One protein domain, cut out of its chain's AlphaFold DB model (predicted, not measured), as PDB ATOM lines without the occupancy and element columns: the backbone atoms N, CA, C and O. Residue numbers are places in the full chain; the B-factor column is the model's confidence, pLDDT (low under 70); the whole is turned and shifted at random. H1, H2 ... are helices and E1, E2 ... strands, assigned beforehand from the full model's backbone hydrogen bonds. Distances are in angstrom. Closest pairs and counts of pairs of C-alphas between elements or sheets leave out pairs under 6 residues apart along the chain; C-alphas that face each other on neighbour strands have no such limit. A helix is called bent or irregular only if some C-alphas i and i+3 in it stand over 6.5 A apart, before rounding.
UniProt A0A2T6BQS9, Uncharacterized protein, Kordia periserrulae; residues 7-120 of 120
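What this domain is: This is residues 7 to 120 of the 120 residues of an uncharacterized protein of Kordia periserrulae (UniProt A0A2T6BQS9). E1, E2, E6, E4, E3 and E7 ring a small closed barrel, and H2 packs on its outside with residues 85 to 93, its first residues reaching away to make one end of the long axis. E5 is added beside E4, and short H1 packs on H2. The printed part has 114 residues, ordered E1 E2 E3 E4 H1 E5 H2 E6 E7; ring neighbours are antiparallel, E5 is parallel to E4, and the class is mixed. It is compact, with a radius of gyration of the C-alphas of 14.1 A, and elongated, spanning 44 by 29 by 23 A.

How they stand to each other: Start at E1, residues 7 to 15, a hairpin with E2, residues 19 to 25; N 13 and O 21 are 2.9 A apart. E3, residues 36 to 39, and E4, residues 45 to 54, form another, with N 46 and O 37 at 2.9 A. E4, irregular H1, residues 55 to 60, with C-alphas 56 and 59 at 8.6 A, and E5, residues 69 to 72, make a strand-helix-strand unit, parallel strands joined through a helix, its crossover right-handed; N 70 and O 51 are 2.8 A apart. H2, residues 79 to 94, touches H1, closest at C-alphas 57 and 86, 5.7 A, and is on the barrel, over E4. E6, residues 98 to 104, has E2 on one side, N 22 to O 100 2.9 A, and E4 on the other, N 49 to O 101 2.9 A. E7, residues 116 to 119, has E3 on one side, N 38 to O 118 2.9 A, and E1 on the other, N 7 to O 117 3.0 A. Every O i to N i+4 pair is within hydrogen-bond range in H2; H1 has 0 of 2, but 2 of 3 O i to N i+3.

Where its parts are: Find C-alpha 7 at (83.675, 108.390, 155.065); E1 runs 21.6 A, bending by 70 degrees at residue 10. E4 runs 25.4 A and H2 22.8 A from C-alpha 79 at (102.742, 116.791, 128.410). E7 ends at C-alpha 119, (86.241, 107.065, 161.905).

The domain as a whole: The farthest C-alphas, of Glu 43 and Val 79, are 44.3 A apart. The printed part has no cut, E6 to E7 is the long link, and no printed residue is under 70 in pLDDT.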
ATOM      1  N   ILE A   7      83.115 108.302 156.410       95.50
ATOM      2  CA  ILE A   7      83.675 108.390 155.065       95.50
ATOM      3  C   ILE A   7      83.055 107.303 154.194       95.50
ATOM      4  O   ILE A   7      82.533 106.306 154.700       95.50
ATOM      5  N   LYS A   8      83.108 107.496 152.880       96.94
ATOM      6  CA  LYS A   8      82.669 106.484 151.921       96.94
ATOM      7  C   LYS A   8      83.811 106.130 150.990       96.94
ATOM      8  O   LYS A   8      84.530 107.011 150.525       96.94
ATOM      9  N   ILE A   9      83.952 104.841 150.726       97.69
ATOM     10  CA  ILE A   9      84.921 104.315 149.777       97.69
ATOM     11  C   ILE A   9      84.371 104.510 148.370       97.69
ATOM     12  O   ILE A   9      83.290 104.023 148.039       97.69
ATOM     13  N   LEU A  10      85.117 105.226 147.537       97.50
ATOM     14  CA  LEU A  10      84.841 105.326 146.109       97.50
ATOM     15  C   LEU A  10      85.466 104.151 145.368       97.50
ATOM     16  O   LEU A  10      84.792 103.490 144.583       97.50
ATOM     17  N   ASP A  11      86.727 103.852 145.666       97.69
ATOM     18  CA  ASP A  11      87.442 102.715 145.099       97.69
ATOM     19  C   ASP A  11      88.586 102.272 146.021       97.69
ATOM     20  O   ASP A  11      89.006 103.006 146.917       97.69
ATOM     21  N   SER A  12      89.092 101.060 145.816       97.38
ATOM     22  CA  SER A  12      90.261 100.553 146.527       97.38
ATOM     23  C   SER A  12      91.049  99.559 145.685       97.38
ATOM     24  O   SER A  12      90.489  98.768 144.923       97.38
ATOM     25  N   TRP A  13      92.363  99.525 145.854       96.31
ATOM     26  CA  TRP A  13      93.229  98.580 145.156       96.31
ATOM     27  C   TRP A  13      94.462  98.249 145.988       96.31
ATOM     28  O   TRP A  13      94.853  98.990 146.886       96.31
ATOM     29  N   ASN A  14      95.076  97.110 145.680       93.50
ATOM     30  CA  ASN A  14      96.335  96.702 146.286       93.50
ATOM     31  C   ASN A  14      97.490  97.096 145.372       93.50
ATOM     32  O   ASN A  14      97.481  96.774 144.184       93.50
ATOM     33  N   ILE A  15      98.506  97.731 145.941       89.69
ATOM     34  CA  ILE A  15      99.802  97.915 145.297       89.69
ATOM     35  C   ILE A  15     100.772  96.912 145.915       89.69
ATOM     36  O   ILE A  15     101.018  96.926 147.123       89.69
ATOM     37  N   SER A  16     101.319  96.030 145.074       85.81
ATOM     38  CA  SER A  16     102.285  95.016 145.503       85.81
ATOM     39  C   SER A  16     103.482  95.666 146.202       85.81
ATOM     40  O   SER A  16     104.053  96.628 145.692       85.81
ATOM     41  N   GLY A  17     103.837  95.160 147.385       83.50
ATOM     42  CA  GLY A  17     104.929  95.691 148.207       83.50
ATOM     43  C   GLY A  17     104.632  97.005 148.942       83.50
ATOM     44  O   GLY A  17     105.467  97.426 149.736       83.50
ATOM     45  N   PHE A  18     103.472  97.635 148.723       86.06
ATOM     46  CA  PHE A  18     103.094  98.888 149.389       86.06
ATOM     47  C   PHE A  18     101.887  98.725 150.321       86.06
ATOM     48  O   PHE A  18     101.975  99.131 151.473       86.06
ATOM     49  N   GLY A  19     100.796  98.102 149.858       89.50
ATOM     50  CA  GLY A  19      99.585  97.891 150.663       89.50
ATOM     51  C   GLY A  19      98.294  98.288 149.947       89.50
ATOM     52  O   GLY A  19      98.244  98.336 148.715       89.50
ATOM     53  N   ILE A  20      97.242  98.555 150.726       96.69
ATOM     54  CA  ILE A  20      95.925  98.958 150.213       96.69
ATOM     55  C   ILE A  20      95.919 100.474 150.019       96.69
ATOM     56  O   ILE A  20      96.192 101.221 150.955       96.69
ATOM     57  N   ILE A  21      95.531 100.941 148.838       97.12
ATOM     58  CA  ILE A  21      95.113 102.329 148.640       97.12
ATOM     59  C   ILE A  21      93.596 102.356 148.539       97.12
ATOM     60  O   ILE A  21      93.003 101.556 147.815       97.12
ATOM     61  N   ALA A  22      92.975 103.273 149.271       97.69
ATOM     62  CA  ALA A  22      91.555 103.556 149.173       97.69
ATOM     63  C   ALA A  22      91.343 105.016 148.782       97.69
ATOM     64  O   ALA A  22      91.885 105.921 149.416       97.69
ATOM     65  N   GLU A  23      90.537 105.232 147.749       97.81
ATOM     66  CA  GLU A  23      90.001 106.537 147.401       97.81
ATOM     67  C   GLU A  23      88.695 106.748 148.163       97.81
ATOM     68  O   GLU A  23      87.783 105.921 148.099       97.81
ATOM     69  N   VAL A  24      88.620 107.843 148.911       97.31
ATOM     70  CA  VAL A  24      87.536 108.105 149.856       97.31
ATOM     71  C   VAL A  24      86.968 109.503 149.664       97.31
ATOM     72  O   VAL A  24      87.693 110.440 149.334       97.31
ATOM     73  N   GLU A  25      85.671 109.645 149.913       95.75
ATOM     74  CA  GLU A  25      84.956 110.925 149.931       95.75
ATOM     75  C   GLU A  25      84.460 111.287 151.342       95.75
ATOM     76  O   GLU A  25      84.471 110.461 152.262       95.75
ATOM     77  N   ASN A  26      83.965 112.521 151.491       91.88
ATOM     78  CA  ASN A  26      83.447 113.104 152.740       91.88
ATOM     79  C   ASN A  26      84.498 113.338 153.835       91.88
ATOM     80  O   ASN A  26      84.178 113.404 155.024       91.88
ATOM     81  N   VAL A  27      85.760 113.528 153.451       89.81
ATOM     82  CA  VAL A  27      86.828 113.855 154.399       89.81
ATOM     83  C   VAL A  27      86.863 115.360 154.652       89.81
ATOM     84  O   VAL A  27      87.144 116.162 153.758       89.81
ATOM     85  N   GLN A  28      86.582 115.766 155.889       85.69
ATOM     86  CA  GLN A  28      86.622 117.178 156.266       85.69
ATOM     87  C   GLN A  28      88.018 117.616 156.721       85.69
ATOM     88  O   GLN A  28      88.645 118.427 156.054       85.69
ATOM     89  N   ASP A  29      88.564 117.041 157.783       88.62
ATOM     90  CA  ASP A  29      89.769 117.600 158.420       88.62
ATOM     91  C   ASP A  29      90.999 116.711 158.231       88.62
ATOM     92  O   ASP A  29      91.838 116.615 159.123       88.62
ATOM     93  N   GLY A  30      91.057 115.979 157.118       91.69
ATOM     94  CA  GLY A  30      91.986 114.866 156.974       91.69
ATOM     95  C   GLY A  30      91.717 113.728 157.970       91.69
ATOM     96  O   GLY A  30      90.818 113.798 158.816       91.69
ATOM     97  N   ILE A  31      92.495 112.654 157.865       94.88
ATOM     98  CA  ILE A  31      92.431 111.484 158.737       94.88
ATOM     99  C   ILE A  31      93.837 111.192 159.284       94.88
ATOM    100  O   ILE A  31      94.728 110.817 158.515       94.88
ATOM    101  N   PRO A  32      94.062 111.360 160.600       95.62
ATOM    102  CA  PRO A  32      95.358 111.109 161.213       95.62
ATOM    103  C   PRO A  32      95.869 109.683 161.006       95.62
ATOM    104  O   PRO A  32      95.117 108.714 160.902       95.62
ATOM    105  N   LYS A  33      97.194 109.541 161.023       96.62
ATOM    106  CA  LYS A  33      97.835 108.226 161.064       96.62
ATOM    107  C   LYS A  33      97.450 107.490 162.352       96.62
ATOM    108  O   LYS A  33      97.492 108.062 163.437       96.62
ATOM    109  N   GLY A  34      97.155 106.201 162.228       96.31
ATOM    110  CA  GLY A  34      96.755 105.327 163.328       96.31
ATOM    111  C   GLY A  34      95.248 105.292 163.579       96.31
ATOM    112  O   GLY A  34      94.803 104.414 164.311       96.31
ATOM    113  N   THR A  35      94.469 106.184 162.961       96.31
ATOM    114  CA  THR A  35      93.004 106.162 163.039       96.31
ATOM    115  C   THR A  35      92.447 104.845 162.512       96.31
ATOM    116  O   THR A  35      92.909 104.338 161.483       96.31
ATOM    117  N   ILE A  36      91.447 104.312 163.215       96.75
ATOM    118  CA  ILE A  36      90.753 103.084 162.838       96.75
ATOM    119  C   ILE A  36      89.521 103.463 162.017       96.75
ATOM    120  O   ILE A  36      88.713 104.301 162.405       96.75
ATOM    121  N   LEU A  37      89.397 102.843 160.852       96.69
ATOM    122  CA  LEU A  37      88.243 102.940 159.976       96.69
ATOM    123  C   LEU A  37      87.463 101.639 160.080       96.69
ATOM    124  O   LEU A  37      87.957 100.599 159.647       96.69
ATOM    125  N   LYS A  38      86.262 101.689 160.649       97.06
ATOM    126  CA  LYS A  38      85.428 100.506 160.863       97.06
ATOM    127  C   LYS A  38      84.314 100.412 159.832       97.06
ATOM    128  O   LYS A  38      83.549 101.359 159.653       97.06
ATOM    129  N   SER A  39      84.197  99.255 159.188       96.06
ATOM    130  CA  SER A  39      83.080  98.929 158.306       96.06
ATOM    131  C   SER A  39      81.752  98.994 159.047       96.06
ATOM    132  O   SER A  39      81.600  98.392 160.108       96.06
ATOM    133  N   GLN A  40      80.765  99.660 158.446       94.69
ATOM    134  CA  GLN A  40      79.381  99.596 158.920       94.69
ATOM    135  C   GLN A  40      78.638  98.322 158.472       94.69
ATOM    136  O   GLN A  40      77.488  98.132 158.860       94.69
ATOM    137  N   GLU A  41      79.257  97.475 157.642       93.75
ATOM    138  CA  GLU A  41      78.618  96.306 157.016       93.75
ATOM    139  C   GLU A  41      79.222  94.969 157.466       93.75
ATOM    140  O   GLU A  41      78.508  93.973 157.560       93.75
ATOM    141  N   SER A  42      80.533  94.924 157.716       91.31
ATOM    142  CA  SER A  42      81.285  93.672 157.892       91.31
ATOM    143  C   SER A  42      82.083  93.584 159.194       91.31
ATOM    144  O   SER A  42      82.788  92.599 159.400       91.31
ATOM    145  N   GLU A  43      82.010  94.603 160.061       91.69
ATOM    146  CA  GLU A  43      82.841  94.756 161.273       91.69
ATOM    147  C   GLU A  43      84.366  94.771 161.018       91.69
ATOM    148  O   GLU A  43      85.151  94.899 161.959       91.69
ATOM    149  N   LEU A  44      84.806  94.682 159.755       96.88
ATOM    150  CA  LEU A  44      86.207  94.785 159.354       96.88
ATOM    151  C   LEU A  44      86.759  96.178 159.661       96.88
ATOM    152  O   LEU A  44      86.022  97.167 159.676       96.88
ATOM    153  N   THR A  45      88.065  96.257 159.915       97.38
ATOM    154  CA  THR A  45      88.711  97.510 160.317       97.38
ATOM    155  C   THR A  45      90.022  97.739 159.582       97.38
ATOM    156  O   THR A  45      90.826  96.831 159.395       97.38
ATOM    157  N   TRP A  46      90.282  98.989 159.213       97.50
ATOM    158  CA  TRP A  46      91.527  99.394 158.569       97.50
ATOM    159  C   TRP A  46      92.195 100.511 159.353       97.50
ATOM    160  O   TRP A  46      91.529 101.411 159.852       97.50
ATOM    161  N   ILE A  47      93.517 100.475 159.443       97.12
ATOM    162  CA  ILE A  47      94.314 101.499 160.109       97.12
ATOM    163  C   ILE A  47      94.866 102.444 159.048       97.12
ATOM    164  O   ILE A  47      95.533 102.013 158.104       97.12
ATOM    165  N   VAL A  48      94.630 103.742 159.217       97.25
ATOM    166  CA  VAL A  48      95.193 104.768 158.333       97.25
ATOM    167  C   VAL A  48      96.695 104.877 158.558       97.25
ATOM    168  O   VAL A  48      97.158 105.115 159.673       97.25
ATOM    169  N   LYS A  49      97.488 104.728 157.495       97.25
ATOM    170  CA  LYS A  49      98.947 104.888 157.559       97.25
ATOM    171  C   LYS A  49      99.398 106.268 157.114       97.25
ATOM    172  O   LYS A  49     100.260 106.859 157.762       97.25
ATOM    173  N   SER A  50      98.824 106.764 156.024       97.06
ATOM    174  CA  SER A  50      99.142 108.078 155.465       97.06
ATOM    175  C   SER A  50      98.150 108.475 154.380       97.06
ATOM    176  O   SER A  50      97.617 107.599 153.696       97.06
ATOM    177  N   ARG A  51      98.000 109.776 154.133       96.81
ATOM    178  CA  ARG A  51      97.394 110.287 152.902       96.81
ATOM    179  C   ARG A  51      98.385 110.169 151.745       96.81
ATOM    180  O   ARG A  51      99.566 110.470 151.901       96.81
ATOM    181  N   ILE A  52      97.913 109.716 150.596       95.56
ATOM    182  CA  ILE A  52      98.678 109.695 149.353       95.56
ATOM    183  C   ILE A  52      98.584 111.080 148.717       95.56
ATOM    184  O   ILE A  52      97.488 111.602 148.521       95.56
ATOM    185  N   VAL A  53      99.736 111.679 148.415       94.19
ATOM    186  CA  VAL A  53      99.818 113.019 147.821       94.19
ATOM    187  C   VAL A  53     100.565 112.928 146.501       94.19
ATOM    188  O   VAL A  53     101.759 112.640 146.462       94.19
ATOM    189  N   GLU A  54      99.862 113.164 145.400       91.88
ATOM    190  CA  GLU A  54     100.465 113.148 144.070       91.88
ATOM    191  C   GLU A  54     101.310 114.407 143.856       91.88
ATOM    192  O   GLU A  54     100.804 115.531 143.869       91.88
ATOM    193  N   THR A  55     102.619 114.232 143.642       91.69
ATOM    194  CA  THR A  55     103.563 115.362 143.591       91.69
ATOM    195  C   THR A  55     103.323 116.293 142.405       91.69
ATOM    196  O   THR A  55     103.785 117.426 142.417       91.69
ATOM    197  N   LEU A  56     102.617 115.817 141.374       92.12
ATOM    198  CA  LEU A  56     102.341 116.560 140.142       92.12
ATOM    199  C   LEU A  56     101.554 117.860 140.383       92.12
ATOM    200  O   LEU A  56     101.702 118.810 139.620       92.12
ATOM    201  N   ALA A  57     100.733 117.904 141.435       90.19
ATOM    202  CA  ALA A  57      99.896 119.053 141.777       90.19
ATOM    203  C   ALA A  57     100.168 119.582 143.196       90.19
ATOM    204  O   ALA A  57      99.332 120.292 143.739       90.19
ATOM    205  N   ILE A  58     101.300 119.224 143.818       88.75
ATOM    206  CA  ILE A  58     101.514 119.342 145.273       88.75
ATOM    207  C   ILE A  58     101.268 120.739 145.859       88.75
ATOM    208  O   ILE A  58     100.772 120.836 146.981       88.75
ATOM    209  N   ASP A  59     101.576 121.789 145.101       89.88
ATOM    210  CA  ASP A  59     101.430 123.188 145.525       89.88
ATOM    211  C   ASP A  59      99.968 123.672 145.519       89.88
ATOM    212  O   ASP A  59      99.648 124.696 146.115       89.88
ATOM    213  N   GLU A  60      99.069 122.924 144.875       92.19
ATOM    214  CA  GLU A  60      97.643 123.243 144.734       92.19
ATOM    215  C   GLU A  60      96.752 122.377 145.641       92.19
ATOM    216  O   GLU A  60      95.540 122.587 145.721       92.19
ATOM    217  N   LEU A  61      97.333 121.392 146.334       92.69
ATOM    218  CA  LEU A  61      96.577 120.470 147.177       92.69
ATOM    219  C   LEU A  61      96.399 121.017 148.585       92.69
ATOM    220  O   LEU A  61      97.319 121.543 149.211       92.69
ATOM    221  N   THR A  62      95.211 120.784 149.133       91.50
ATOM    222  CA  THR A  62      94.927 121.078 150.533       91.50
ATOM    223  C   THR A  62      95.781 120.157 151.399       91.50
ATOM    224  O   THR A  62      95.831 118.943 151.169       91.50
ATOM    225  N   ARG A  63      96.467 120.728 152.392       91.75
ATOM    226  CA  ARG A  63      97.312 120.000 153.349       91.75
ATOM    227  C   ARG A  63      96.657 120.016 154.723       91.75
ATOM    228  O   ARG A  63      96.164 121.052 155.165       91.75
ATOM    229  N   PHE A  64      96.678 118.872 155.392       93.19
ATOM    230  CA  PHE A  64      96.097 118.696 156.716       93.19
ATOM    231  C   PHE A  64      97.228 118.445 157.727       93.19
ATOM    232  O   PHE A  64      97.881 117.404 157.657       93.19
ATOM    233  N   PRO A  65      97.504 119.375 158.665       92.06
ATOM    234  CA  PRO A  65      98.640 119.260 159.592       92.06
ATOM    235  C   PRO A  65      98.595 118.039 160.523       92.06
ATOM    236  O   PRO A  65      99.601 117.672 161.120       92.06
ATOM    237  N   ASN A  66      97.420 117.436 160.685       91.69
ATOM    238  CA  ASN A  66      97.169 116.257 161.509       91.69
ATOM    239  C   ASN A  66      97.430 114.930 160.778       91.69
ATOM    240  O   ASN A  66      97.291 113.870 161.389       91.69
ATOM    241  N   GLU A  67      97.783 114.959 159.496       93.00
ATOM    242  CA  GLU A  67      98.044 113.762 158.706       93.00
ATOM    243  C   GLU A  67      99.534 113.471 158.553       93.00
ATOM    244  O   GLU A  67     100.393 114.346 158.614       93.00
ATOM    245  N   THR A  68      99.842 112.201 158.294       95.19
ATOM    246  CA  THR A  68     101.113 111.819 157.676       95.19
ATOM    247  C   THR A  68     100.884 111.668 156.183       95.19
ATOM    248  O   THR A  68      99.905 111.046 155.779       95.19
ATOM    249  N   GLU A  69     101.790 112.184 155.365       95.62
ATOM    250  CA  GLU A  69     101.675 112.125 153.911       95.62
ATOM    251  C   GLU A  69     102.743 111.215 153.311       95.62
ATOM    252  O   GLU A  69     103.899 111.228 153.729       95.62
ATOM    253  N   THR A  70     102.342 110.447 152.304       94.81
ATOM    254  CA  THR A  70     103.243 109.685 151.444       94.81
ATOM    255  C   THR A  70     103.185 110.301 150.048       94.81
ATOM    256  O   THR A  70     102.164 110.153 149.365       94.81
ATOM    257  N   PRO A  71     104.236 111.016 149.614       92.38
ATOM    258  CA  PRO A  71     104.275 111.584 148.279       92.38
ATOM    259  C   PRO A  71     104.450 110.475 147.239       92.38
ATOM    260  O   PRO A  71     105.283 109.583 147.411       92.38
ATOM    261  N   ILE A  72     103.698 110.547 146.142       90.06
ATOM    262  CA  ILE A  72     103.859 109.646 144.999       90.06
ATOM    263  C   ILE A  72     104.144 110.436 143.727       90.06
ATOM    264  O   ILE A  72     103.518 111.461 143.449       90.06
ATOM    265  N   HIS A  73     105.101 109.938 142.947       87.38
ATOM    266  CA  HIS A  73     105.455 110.511 141.659       87.38
ATOM    267  C   HIS A  73     104.857 109.670 140.531       87.38
ATOM    268  O   HIS A  73     105.143 108.475 140.416       87.38
ATOM    269  N   LEU A  74     104.033 110.294 139.691       82.00
ATOM    270  CA  LEU A  74     103.480 109.651 138.504       82.00
ATOM    271  C   LEU A  74     104.434 109.825 137.321       82.00
ATOM    272  O   LEU A  74     104.654 110.936 136.842       82.00
ATOM    273  N   ASN A  75     104.951 108.712 136.804       80.50
ATOM    274  CA  ASN A  75     105.779 108.703 135.599       80.50
ATOM    275  C   ASN A  75     104.905 108.820 134.339       80.50
ATOM    276  O   ASN A  75     104.541 107.817 133.722       80.50
ATOM    277  N   LEU A  76     104.568 110.050 133.950       80.25
ATOM    278  CA  LEU A  76     103.831 110.352 132.721       80.25
ATOM    279  C   LEU A  76     104.803 110.726 131.594       80.25
ATOM    280  O   LEU A  76     105.717 111.520 131.785       80.25
ATOM    281  N   LYS A  77     104.609 110.156 130.397       77.75
ATOM    282  CA  LYS A  77     105.517 110.354 129.247       77.75
ATOM    283  C   LYS A  77     105.116 111.504 128.312       77.75
ATOM    284  O   LYS A  77     105.874 111.827 127.406       77.75
ATOM    285  N   ASN A  78     103.925 112.086 128.475       82.06
ATOM    286  CA  ASN A  78     103.363 113.072 127.547       82.06
ATOM    287  C   ASN A  78     102.823 114.303 128.295       82.06
ATOM    288  O   ASN A  78     102.010 114.161 129.207       82.06
ATOM    289  N   VAL A  79     103.191 115.505 127.846       77.50
ATOM    290  CA  VAL A  79     102.742 116.791 128.410       77.50
ATOM    291  C   VAL A  79     101.213 116.916 128.443       77.50
ATOM    292  O   VAL A  79     100.654 117.271 129.472       77.50
ATOM    293  N   SER A  80     100.503 116.536 127.372       79.50
ATOM    294  CA  SER A  80      99.029 116.611 127.364       79.50
ATOM    295  C   SER A  80      98.387 115.680 128.401       79.50
ATOM    296  O   SER A  80      97.339 116.000 128.957       79.50
ATOM    297  N   SER A  81      99.018 114.534 128.686       85.00
ATOM    298  CA  SER A  81      98.563 113.651 129.766       85.00
ATOM    299  C   SER A  81      98.889 114.208 131.150       85.00
ATOM    300  O   SER A  81      98.104 114.004 132.064       85.00
ATOM    301  N   MET A  82      99.994 114.944 131.296       86.75
ATOM    302  CA  MET A  82     100.366 115.575 132.564       86.75
ATOM    303  C   MET A  82      99.357 116.640 132.977       86.75
ATOM    304  O   MET A  82      98.843 116.555 134.086       86.75
ATOM    305  N   GLU A  83      99.018 117.575 132.088       89.00
ATOM    306  CA  GLU A  83      98.052 118.643 132.397       89.00
ATOM    307  C   GLU A  83      96.677 118.073 132.771       89.00
ATOM    308  O   GLU A  83      96.149 118.372 133.837       89.00
ATOM    309  N   LYS A  84      96.143 117.141 131.970       90.69
ATOM    310  CA  LYS A  84      94.851 116.496 132.266       90.69
ATOM    311  C   LYS A  84      94.858 115.729 133.586       90.69
ATOM    312  O   LYS A  84      93.866 115.724 134.314       90.69
ATOM    313  N   THR A  85      95.956 115.037 133.893       91.12
ATOM    314  CA  THR A  85      96.089 114.345 135.178       91.12
ATOM    315  C   THR A  85      96.150 115.351 136.318       91.12
ATOM    316  O   THR A  85      95.441 115.172 137.302       91.12
ATOM    317  N   LYS A  86      96.923 116.430 136.171       93.00
ATOM    318  CA  LYS A  86      97.018 117.507 137.156       93.00
ATOM    319  C   LYS A  86      95.648 118.118 137.464       93.00
ATOM    320  O   LYS A  86      95.259 118.152 138.628       93.00
ATOM    321  N   GLU A  87      94.892 118.496 136.434       94.31
ATOM    322  CA  GLU A  87      93.524 119.022 136.558       94.31
ATOM    323  C   GLU A  87      92.621 118.069 137.352       94.31
ATOM    324  O   GLU A  87      91.948 118.488 138.293       94.31
ATOM    325  N   ARG A  88      92.669 116.765 137.046       93.50
ATOM    326  CA  ARG A  88      91.877 115.749 137.754       93.50
ATOM    327  C   ARG A  88      92.262 115.612 139.231       93.50
ATOM    328  O   ARG A  88      91.383 115.386 140.064       93.50
ATOM    329  N   ILE A  89      93.549 115.706 139.573       93.56
ATOM    330  CA  ILE A  89      94.006 115.656 140.974       93.56
ATOM    331  C   ILE A  89      93.440 116.857 141.738       93.56
ATOM    332  O   ILE A  89      92.884 116.694 142.825       93.56
ATOM    333  N   VAL A  90      93.550 118.055 141.157       94.94
ATOM    334  CA  VAL A  90      93.055 119.296 141.766       94.94
ATOM    335  C   VAL A  90      91.534 119.252 141.923       94.94
ATOM    336  O   VAL A  90      91.024 119.546 143.003       94.94
ATOM    337  N   GLU A  91      90.805 118.800 140.902       95.75
ATOM    338  CA  GLU A  91      89.350 118.629 140.953       95.75
ATOM    339  C   GLU A  91      88.925 117.683 142.089       95.75
ATOM    340  O   GLU A  91      88.026 118.004 142.869       95.75
ATOM    341  N   LYS A  92      89.599 116.536 142.243       94.69
ATOM    342  CA  LYS A  92      89.343 115.614 143.361       94.69
ATOM    343  C   LYS A  92      89.602 116.268 144.716       94.69
ATOM    344  O   LYS A  92      88.767 116.153 145.612       94.69
ATOM    345  N   ASN A  93      90.711 116.995 144.853       93.12
ATOM    346  CA  ASN A  93      91.053 117.708 146.082       93.12
ATOM    347  C   ASN A  93      89.978 118.745 146.463       93.12
ATOM    348  O   ASN A  93      89.574 118.805 147.624       93.12
ATOM    349  N   LEU A  94      89.464 119.507 145.490       93.44
ATOM    350  CA  LEU A  94      88.370 120.468 145.697       93.44
ATOM    351  C   LEU A  94      87.066 119.779 146.117       93.44
ATOM    352  O   LEU A  94      86.366 120.262 147.008       93.44
ATOM    353  N   ASN A  95      86.783 118.609 145.543       94.25
ATOM    354  CA  ASN A  95      85.636 117.771 145.901       94.25
ATOM    355  C   ASN A  95      85.839 116.962 147.196       94.25
ATOM    356  O   ASN A  95      84.986 116.151 147.555       94.25
ATOM    357  N   ARG A  96      86.942 117.187 147.926       93.44
ATOM    358  CA  ARG A  96      87.302 116.479 149.169       93.44
ATOM    359  C   ARG A  96      87.392 114.961 148.998       93.44
ATOM    360  O   ARG A  96      87.028 114.195 149.897       93.44
ATOM    361  N   ILE A  97      87.863 114.548 147.828       96.00
ATOM    362  CA  ILE A  97      88.176 113.166 147.492       96.00
ATOM    363  C   ILE A  97      89.682 112.996 147.639       96.00
ATOM    364  O   ILE A  97      90.462 113.671 146.967       96.00
ATOM    365  N   PHE A  98      90.090 112.081 148.512       96.62
ATOM    366  CA  PHE A  98      91.500 111.834 148.800       96.62
ATOM    367  C   PHE A  98      91.814 110.349 148.755       96.62
ATOM    368  O   PHE A  98      90.937 109.500 148.904       96.62
ATOM    369  N   GLN A  99      93.091 110.040 148.584       96.94
ATOM    370  CA  GLN A  99      93.594 108.678 148.627       96.94
ATOM    371  C   GLN A  99      94.341 108.450 149.938       96.94
ATOM    372  O   GLN A  99      95.171 109.266 150.334       96.94
ATOM    373  N   TYR A 100      94.076 107.328 150.599       97.44
ATOM    374  CA  TYR A 100      94.777 106.918 151.811       97.44
ATOM    375  C   TYR A 100      95.402 105.547 151.639       97.44
ATOM    376  O   TYR A 100      94.796 104.631 151.087       97.44
ATOM    377  N   HIS A 101      96.608 105.411 152.180       97.50
ATOM    378  CA  HIS A 101      97.206 104.117 152.444       97.50
ATOM    379  C   HIS A 101      96.572 103.533 153.707       97.50
ATOM    380  O   HIS A 101      96.672 104.116 154.792       97.50
ATOM    381  N   LEU A 102      95.937 102.378 153.543       97.06
ATOM    382  CA  LEU A 102      95.288 101.620 154.596       97.06
ATOM    383  C   LEU A 102      96.022 100.303 154.854       97.06
ATOM    384  O   LEU A 102      96.478  99.628 153.934       97.06
ATOM    385  N   GLU A 103      96.073  99.911 156.121       95.88
ATOM    386  CA  GLU A 103      96.501  98.580 156.544       95.88
ATOM    387  C   GLU A 103      95.295  97.822 157.111       95.88
ATOM    388  O   GLU A 103      94.571  98.383 157.937       95.88
ATOM    389  N   PRO A 104      95.046  96.571 156.701       95.69
ATOM    390  CA  PRO A 104      93.959  95.791 157.272       95.69
ATOM    391  C   PRO A 104      94.310  95.343 158.700       95.69
ATOM    392  O   PRO A 104      95.434  94.925 158.981       95.69
ATOM    393  N   ASN A 105      93.351  95.409 159.624       95.06
ATOM    394  CA  ASN A 105      93.575  95.068 161.028       95.06
ATOM    395  C   ASN A 105      93.080  93.645 161.325       95.06
ATOM    396  O   ASN A 105      91.884  93.408 161.480       95.06
ATOM    397  N   LYS A 106      94.018  92.693 161.435       93.50
ATOM    398  CA  LYS A 106      93.760  91.253 161.680       93.50
ATOM    399  C   LYS A 106      92.988  90.533 160.561       93.50
ATOM    400  O   LYS A 106      92.425  89.465 160.789       93.50
ATOM    401  N   HIS A 107      92.999  91.079 159.351       94.25
ATOM    402  CA  HIS A 107      92.488  90.433 158.140       94.25
ATOM    403  C   HIS A 107      93.336  90.835 156.928       94.25
ATOM    404  O   HIS A 107      94.303  91.574 157.071       94.25
ATOM    405  N   ASN A 108      92.971  90.352 155.738       92.31
ATOM    406  CA  ASN A 108      93.678  90.647 154.483       92.31
ATOM    407  C   ASN A 108      92.782  91.308 153.420       92.31
ATOM    408  O   ASN A 108      93.195  91.489 152.277       92.31
ATOM    409  N   GLU A 109      91.541  91.642 153.774       95.38
ATOM    410  CA  GLU A 109      90.592  92.262 152.847       95.38
ATOM    411  C   GLU A 109      90.809  93.773 152.693       95.38
ATOM    412  O   GLU A 109      91.116  94.474 153.660       95.38
ATOM    413  N   LYS A 110      90.609  94.274 151.468       96.12
ATOM    414  CA  LYS A 110      90.485  95.707 151.164       96.12
ATOM    415  C   LYS A 110      89.026  96.145 151.333       96.12
ATOM    416  O   LYS A 110      88.141  95.321 151.097       96.12
ATOM    417  N   PRO A 111      88.755  97.413 151.668       96.12
ATOM    418  CA  PRO A 111      87.380  97.870 151.785       96.12
ATOM    419  C   PRO A 111      86.723  97.923 150.400       96.12
ATOM    420  O   PRO A 111      87.396  98.143 149.389       96.12
ATOM    421  N   LYS A 112      85.421  97.681 150.316       96.31
ATOM    422  CA  LYS A 112      84.682  97.590 149.051       96.31
ATOM    423  C   LYS A 112      84.255  98.974 148.569       96.31
ATOM    424  O   LYS A 112      83.993  99.871 149.361       96.31
ATOM    425  N   SER A 113      84.154  99.150 147.252       96.44
ATOM    426  CA  SER A 113      83.559 100.368 146.687       96.44
ATOM    427  C   SER A 113      82.113 100.519 147.174       96.44
ATOM    428  O   SER A 113      81.365  99.543 147.231       96.44
ATOM    429  N   GLY A 114      81.738 101.739 147.554       95.25
ATOM    430  CA  GLY A 114      80.441 102.072 148.138       95.25
ATOM    431  C   GLY A 114      80.351 101.878 149.654       95.25
ATOM    432  O   GLY A 114      79.437 102.440 150.262       95.25
ATOM    433  N   GLU A 115      81.298 101.160 150.263       94.94
ATOM    434  CA  GLU A 115      81.298 100.864 151.694       94.94
ATOM    435  C   GLU A 115      81.447 102.149 152.520       94.94
ATOM    436  O   GLU A 115      82.222 103.053 152.189       94.94
ATOM    437  N   LYS A 116      80.684 102.238 153.612       96.69
ATOM    438  CA  LYS A 116      80.767 103.348 154.567       96.69
ATOM    439  C   LYS A 116      81.613 102.930 155.753       96.69
ATOM    440  O   LYS A 116      81.345 101.893 156.360       96.69
ATOM    441  N   LEU A 117      82.590 103.764 156.098       96.25
ATOM    442  CA  LEU A 117      83.467 103.539 157.239       96.25
ATOM    443  C   LEU A 117      83.254 104.616 158.305       96.25
ATOM    444  O   LEU A 117      83.155 105.808 157.999       96.25
ATOM    445  N   LEU A 118      83.185 104.178 159.558       95.56
ATOM    446  CA  LEU A 118      83.217 105.030 160.741       95.56
ATOM    447  C   LEU A 118      84.666 105.336 161.108       95.56
ATOM    448  O   LEU A 118      85.507 104.442 161.103       95.56
ATOM    449  N   VAL A 119      84.939 106.598 161.420       93.44
ATOM    450  CA  VAL A 119      86.241 107.065 161.905       93.44
ATOM    451  C   VAL A 119      86.240 106.989 163.436       93.44
ATOM    452  O   VAL A 119      85.491 107.739 164.072       93.44
ATOM    453  N   GLU A 120      87.062 106.103 164.004       87.50
ATOM    454  CA  GLU A 120      87.208 105.862 165.455       87.50
ATOM    455  C   GLU A 120      88.478 106.492 166.050       87.50
ATOM    456  O   GLU A 120      89.563 106.415 165.416       87.50
TER     457      GLU A 120